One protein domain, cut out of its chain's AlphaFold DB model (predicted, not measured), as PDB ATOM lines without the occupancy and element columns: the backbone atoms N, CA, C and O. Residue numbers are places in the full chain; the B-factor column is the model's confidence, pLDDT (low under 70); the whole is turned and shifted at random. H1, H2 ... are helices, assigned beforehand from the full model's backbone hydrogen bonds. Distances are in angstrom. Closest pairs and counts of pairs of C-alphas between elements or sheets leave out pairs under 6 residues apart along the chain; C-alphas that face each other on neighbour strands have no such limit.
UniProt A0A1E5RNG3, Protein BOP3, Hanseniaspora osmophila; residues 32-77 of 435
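AT A GLANCE: This is residues 32 to 77 of the 435 residues of the protein "Protein BOP3" of Hanseniaspora osmophila (UniProt A0A1E5RNG3). One long helix, H1, makes nearly the whole length of this model, and after its last residue, Gln 63, a loop folds back into one short helix, H2, beside the last turns of H1. The result is a lopsided helical hairpin, with residues 32 to 53 of H1 sticking out as a free arm. The printed part has 46 residues with two named helices, H1 then H2 along the chain, and no named strand; the class is all helix. It is extended, with a radius of gyration of the C-alphas of 15.7 A, and it is a rod that spans 49 by 18 by 10 A.

HOW THE PARTS SIT: Begin with H1, residues 32 to 63, where residues 32 to 53 stand free. Look then at H2, residues 71 to 76, which only just touches H1, with 3 pairs of C-alphas within 8 A. H1 touches it with residues 54 to 61 alone, and the closest C-alphas of the two helices are those of Ser 61 and Ile 71, 6.7 A apart. The two run opposite ways at a shallow tilt of 34.9 degrees, only just short of steep, and they form a helical hairpin. In the backbone of H1, every O i to N i+4 pair is within hydrogen-bond range; in H2, 1 of 2 such pairs is, beside 2 of 3 O i to N i+3 pairs.

IN THESE COORDINATES: Find C-alpha 32 at (-32.086, 1.492, 22.781); from there H1 runs 46.7 A to C-alpha 63 at (0.584, -31.500, 27.616). H2 begins at C-alpha 71 and ends at C-alpha 76, at (0.915, -14.689, 17.870), 9.3 A from its first C-alpha.

THE WHOLE: The two C-alphas farthest apart are those of Asn 32 and Lys 65, 49.9 A. The printed part has no cut, and the link from H1 to H2, 7 residues, is short. The mean pLDDT of the printed part is 92.8, and residue 77 is the one printed residue under 70.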
ATOM      1  N   ASN A  32     -33.451   1.376  23.307       91.50
ATOM      2  CA  ASN A  32     -32.086   1.492  22.781       91.50
ATOM      3  C   ASN A  32     -31.012   1.289  23.867       91.50
ATOM      4  O   ASN A  32     -29.988   0.656  23.616       91.50
ATOM      5  N   LEU A  33     -31.267   1.732  25.105       94.94
ATOM      6  CA  LEU A  33     -30.371   1.497  26.246       94.94
ATOM      7  C   LEU A  33     -30.193   0.006  26.560       94.94
ATOM      8  O   LEU A  33     -29.087  -0.442  26.874       94.94
ATOM      9  N   SER A  34     -31.268  -0.777  26.460       91.38
ATOM     10  CA  SER A  34     -31.225  -2.226  26.668       91.38
ATOM     11  C   SER A  34     -30.445  -2.919  25.554       91.38
ATOM     12  O   SER A  34     -29.689  -3.851  25.828       91.38
ATOM     13  N   LEU A  35     -30.561  -2.434  24.313       87.50
ATOM     14  CA  LEU A  35     -29.756  -2.918  23.191       87.50
ATOM     15  C   LEU A  35     -28.258  -2.635  23.403       87.50
ATOM     16  O   LEU A  35     -27.445  -3.548  23.253       87.50
ATOM     17  N   CYS A  36     -27.886  -1.420  23.819       93.44
ATOM     18  CA  CYS A  36     -26.497  -1.074  24.140       93.44
ATOM     19  C   CYS A  36     -25.916  -1.987  25.231       93.44
ATOM     20  O   CYS A  36     -24.839  -2.555  25.048       93.44
ATOM     21  N   LYS A  37     -26.655  -2.206  26.328       93.88
ATOM     22  CA  LYS A  37     -26.232  -3.114  27.409       93.88
ATOM     23  C   LYS A  37     -26.109  -4.567  26.944       93.88
ATOM     24  O   LYS A  37     -25.188  -5.269  27.354       93.88
ATOM     25  N   ALA A  38     -27.004  -5.031  26.070       88.00
ATOM     26  CA  ALA A  38     -26.925  -6.376  25.502       88.00
ATOM     27  C   ALA A  38     -25.678  -6.554  24.616       88.00
ATOM     28  O   ALA A  38     -25.005  -7.586  24.695       88.00
ATOM     29  N   LEU A  39     -25.336  -5.541  23.812       90.62
ATOM     30  CA  LEU A  39     -24.117  -5.526  22.999       90.62
ATOM     31  C   LEU A  39     -22.853  -5.555  23.865       90.62
ATOM     32  O   LEU A  39     -21.933  -6.326  23.581       90.62
ATOM     33  N   GLU A  40     -22.824  -4.769  24.939       95.25
ATOM     34  CA  GLU A  40     -21.719  -4.750  25.899       95.25
ATOM     35  C   GLU A  40     -21.536  -6.113  26.579       95.25
ATOM     36  O   GLU A  40     -20.435  -6.667  26.577       95.25
ATOM     37  N   LEU A  41     -22.621  -6.706  27.086       93.00
ATOM     38  CA  LEU A  41     -22.588  -8.032  27.699       93.00
ATOM     39  C   LEU A  41     -22.060  -9.087  26.721       93.00
ATOM     40  O   LEU A  41     -21.240  -9.930  27.088       93.00
ATOM     41  N   ARG A  42     -22.492  -9.035  25.457       89.19
ATOM     42  CA  ARG A  42     -22.009  -9.948  24.416       89.19
ATOM     43  C   ARG A  42     -20.514  -9.766  24.171       89.19
ATOM     44  O   ARG A  42     -19.806 -10.759  24.011       89.19
ATOM     45  N   ASN A  43     -20.022  -8.529  24.154       93.50
ATOM     46  CA  ASN A  43     -18.591  -8.252  24.040       93.50
ATOM     47  C   ASN A  43     -17.815  -8.895  25.203       93.50
ATOM     48  O   ASN A  43     -16.892  -9.677  24.978       93.50
ATOM     49  N   GLN A  44     -18.264  -8.690  26.442       95.69
ATOM     50  CA  GLN A  44     -17.653  -9.304  27.626       95.69
ATOM     51  C   GLN A  44     -17.666 -10.844  27.571       95.69
ATOM     52  O   GLN A  44     -16.683 -11.494  27.941       95.69
ATOM     53  N   GLN A  45     -18.749 -11.449  27.070       93.31
ATOM     54  CA  GLN A  45     -18.835 -12.899  26.863       93.31
ATOM     55  C   GLN A  45     -17.814 -13.398  25.835       93.31
ATOM     56  O   GLN A  45     -17.176 -14.427  26.065       93.31
ATOM     57  N   GLU A  46     -17.631 -12.681  24.727       92.00
ATOM     58  CA  GLU A  46     -16.652 -13.045  23.702       92.00
ATOM     59  C   GLU A  46     -15.216 -12.921  24.231       92.00
ATOM     60  O   GLU A  46     -14.427 -13.849  24.064       92.00
ATOM     61  N   VAL A  47     -14.891 -11.853  24.968       93.00
ATOM     62  CA  VAL A  47     -13.587 -11.701  25.642       93.00
ATOM     63  C   VAL A  47     -13.330 -12.860  26.608       93.00
ATOM     64  O   VAL A  47     -12.263 -13.477  26.590       93.00
ATOM     65  N   THR A  48     -14.330 -13.213  27.419       95.94
ATOM     66  CA  THR A  48     -14.234 -14.337  28.363       95.94
ATOM     67  C   THR A  48     -13.991 -15.657  27.631       95.94
ATOM     68  O   THR A  48     -13.168 -16.472  28.051       95.94
ATOM     69  N   LYS A  49     -14.670 -15.867  26.500       94.31
ATOM     70  CA  LYS A  49     -14.521 -17.053  25.654       94.31
ATOM     71  C   LYS A  49     -13.127 -17.134  25.026       94.31
ATOM     72  O   LYS A  49     -12.515 -18.199  25.044       94.31
ATOM     73  N   GLN A  50     -12.596 -16.021  24.527       92.88
ATOM     74  CA  GLN A  50     -11.229 -15.948  24.008       92.88
ATOM     75  C   GLN A  50     -10.198 -16.261  25.095       92.88
ATOM     76  O   GLN A  50      -9.268 -17.033  24.857       92.88
ATOM     77  N   HIS A  51     -10.381 -15.730  26.307       94.00
ATOM     78  CA  HIS A  51      -9.502 -16.028  27.436       94.00
ATOM     79  C   HIS A  51      -9.543 -17.513  27.818       94.00
ATOM     80  O   HIS A  51      -8.498 -18.130  28.021       94.00
ATOM     81  N   PHE A  52     -10.737 -18.111  27.844       96.81
ATOM     82  CA  PHE A  52     -10.900 -19.545  28.067       96.81
ATOM     83  C   PHE A  52     -10.137 -20.376  27.027       96.81
ATOM     84  O   PHE A  52      -9.348 -21.241  27.407       96.81
ATOM     85  N   TYR A  53     -10.297 -20.083  25.732       95.38
ATOM     86  CA  TYR A  53      -9.564 -20.797  24.682       95.38
ATOM     87  C   TYR A  53      -8.055 -20.593  24.772       95.38
ATOM     88  O   TYR A  53      -7.296 -21.525  24.518       95.38
ATOM     89  N   LYS A  54      -7.603 -19.404  25.180       93.19
ATOM     90  CA  LYS A  54      -6.181 -19.137  25.406       93.19
ATOM     91  C   LYS A  54      -5.606 -20.059  26.485       93.19
ATOM     92  O   LYS A  54      -4.539 -20.638  26.294       93.19
ATOM     93  N   LEU A  55      -6.321 -20.227  27.597       95.81
ATOM     94  CA  LEU A  55      -5.923 -21.127  28.683       95.81
ATOM     95  C   LEU A  55      -5.993 -22.603  28.277       95.81
ATOM     96  O   LEU A  55      -5.118 -23.387  28.642       95.81
ATOM     97  N   GLU A  56      -7.013 -22.992  27.513       95.94
ATOM     98  CA  GLU A  56      -7.147 -24.355  26.998       95.94
ATOM     99  C   GLU A  56      -6.004 -24.704  26.040       95.94
ATOM    100  O   GLU A  56      -5.387 -25.762  26.176       95.94
ATOM    101  N   LEU A  57      -5.647 -23.786  25.140       94.31
ATOM    102  CA  LEU A  57      -4.520 -23.963  24.231       94.31
ATOM    103  C   LEU A  57      -3.196 -24.043  24.996       94.31
ATOM    104  O   LEU A  57      -2.396 -24.931  24.723       94.31
ATOM    105  N   LEU A  58      -3.001 -23.197  26.013       96.00
ATOM    106  CA  LEU A  58      -1.829 -23.258  26.891       96.00
ATOM    107  C   LEU A  58      -1.709 -24.626  27.576       96.00
ATOM    108  O   LEU A  58      -0.633 -25.224  27.596       96.00
ATOM    109  N   LYS A  59      -2.819 -25.151  28.104       97.25
ATOM    110  CA  LYS A  59      -2.868 -26.481  28.720       97.25
ATOM    111  C   LYS A  59      -2.471 -27.575  27.724       97.25
ATOM    112  O   LYS A  59      -1.696 -28.462  28.083       97.25
ATOM    113  N   LEU A  60      -2.970 -27.505  26.490       96.75
ATOM    114  CA  LEU A  60      -2.613 -28.448  25.428       96.75
ATOM    115  C   LEU A  60      -1.135 -28.338  25.035       96.75
ATOM    116  O   LEU A  60      -0.485 -29.366  24.870       96.75
ATOM    117  N   SER A  61      -0.575 -27.129  24.954       97.00
ATOM    118  CA  SER A  61       0.849 -26.922  24.665       97.00
ATOM    119  C   SER A  61       1.752 -27.545  25.731       97.00
ATOM    120  O   SER A  61       2.718 -28.233  25.400       97.00
ATOM    121  N   VAL A  62       1.403 -27.376  27.010       96.38
ATOM    122  CA  VAL A  62       2.118 -28.010  28.128       96.38
ATOM    123  C   VAL A  62       2.002 -29.534  28.052       96.38
ATOM    124  O   VAL A  62       2.999 -30.240  28.200       96.38
ATOM    125  N   GLN A  63       0.808 -30.060  27.765       97.56
ATOM    126  CA  GLN A  63       0.584 -31.500  27.616       97.56
ATOM    127  C   GLN A  63       1.368 -32.096  26.435       97.56
ATOM    128  O   GLN A  63       1.870 -33.215  26.531       97.56
ATOM    129  N   ALA A  64       1.516 -31.337  25.350       97.69
ATOM    130  CA  ALA A  64       2.308 -31.700  24.180       97.69
ATOM    131  C   ALA A  64       3.828 -31.543  24.387       97.69
ATOM    132  O   ALA A  64       4.589 -31.799  23.458       97.69
ATOM    133  N   LYS A  65       4.281 -31.155  25.591       97.50
ATOM    134  CA  LYS A  65       5.692 -30.890  25.923       97.50
ATOM    135  C   LYS A  65       6.341 -29.854  24.999       97.50
ATOM    136  O   LYS A  65       7.526 -29.957  24.691       97.50
ATOM    137  N   ILE A  66       5.570 -28.861  24.559       96.38
ATOM    138  CA  ILE A  66       6.119 -27.744  23.793       96.38
ATOM    139  C   ILE A  66       7.016 -26.924  24.737       96.38
ATOM    140  O   ILE A  66       6.551 -26.546  25.818       96.38
ATOM    141  N   PRO A  67       8.279 -26.654  24.362       96.94
ATOM    142  CA  PRO A  67       9.158 -25.753  25.100       96.94
ATOM    143  C   PRO A  67       8.484 -24.402  25.391       96.94
ATOM    144  O   PRO A  67       7.785 -23.847  24.541       96.94
ATOM    145  N   GLY A  68       8.638 -23.893  26.619       92.31
ATOM    146  CA  GLY A  68       7.901 -22.713  27.096       92.31
ATOM    147  C   GLY A  68       8.164 -21.436  26.290       92.31
ATOM    148  O   GLY A  68       7.278 -20.596  26.164       92.31
ATOM    149  N   ASP A  69       9.343 -21.329  25.691       94.88
ATOM    150  CA  ASP A  69       9.780 -20.284  24.760       94.88
ATOM    151  C   ASP A  69       9.032 -20.312  23.417       94.88
ATOM    152  O   ASP A  69       8.833 -19.267  22.798       94.88
ATOM    153  N   LEU A  70       8.538 -21.478  22.990       93.81
ATOM    154  CA  LEU A  70       7.758 -21.624  21.759       93.81
ATOM    155  C   LEU A  70       6.257 -21.389  21.967       93.81
ATOM    156  O   LEU A  70       5.550 -21.082  21.008       93.81
ATOM    157  N   ILE A  71       5.747 -21.476  23.198       91.38
ATOM    158  CA  ILE A  71       4.315 -21.301  23.497       91.38
ATOM    159  C   ILE A  71       3.772 -19.929  23.042       91.38
ATOM    160  O   ILE A  71       2.727 -19.905  22.385       91.38
ATOM    161  N   PRO A  72       4.442 -18.785  23.300       89.62
ATOM    162  CA  PRO A  72       3.991 -17.481  22.809       89.62
ATOM    163  C   PRO A  72       3.844 -17.422  21.285       89.62
ATOM    164  O   PRO A  72       2.908 -16.800  20.785       89.62
ATOM    165  N   SER A  73       4.713 -18.121  20.542       89.25
ATOM    166  CA  SER A  73       4.667 -18.144  19.074       89.25
ATOM    167  C   SER A  73       3.371 -18.755  18.530       89.25
ATOM    168  O   SER A  73       2.924 -18.372  17.453       89.25
ATOM    169  N   ILE A  74       2.722 -19.644  19.290       86.94
ATOM    170  CA  ILE A  74       1.445 -20.271  18.924       86.94
ATOM    171  C   ILE A  74       0.299 -19.256  19.030       86.94
ATOM    172  O   ILE A  74      -0.627 -19.269  18.223       86.94
ATOM    173  N   PHE A  75       0.371 -18.338  19.997       86.31
ATOM    174  CA  PHE A  75      -0.658 -17.318  20.210       86.31
ATOM    175  C   PHE A  75      -0.537 -16.123  19.256       86.31
ATOM    176  O   PHE A  75      -1.538 -15.464  18.981       86.31
ATOM    177  N   CYS A  76       0.658 -15.847  18.731       83.06
ATOM    178  CA  CYS A  76       0.915 -14.689  17.870       83.06
ATOM    179  C   CYS A  76       0.602 -14.918  16.378       83.06
ATOM    180  O   CYS A  76       0.578 -13.959  15.613       83.06
ATOM    181  N   GLN A  77       0.341 -16.154  15.940       66.81
ATOM    182  CA  GLN A  77       0.183 -16.484  14.511       66.81
ATOM    183  C   GLN A  77      -1.162 -16.073  13.891       66.81
ATOM    184  O   GLN A  77      -1.325 -16.154  12.677       66.81
TER     185      GLN A  77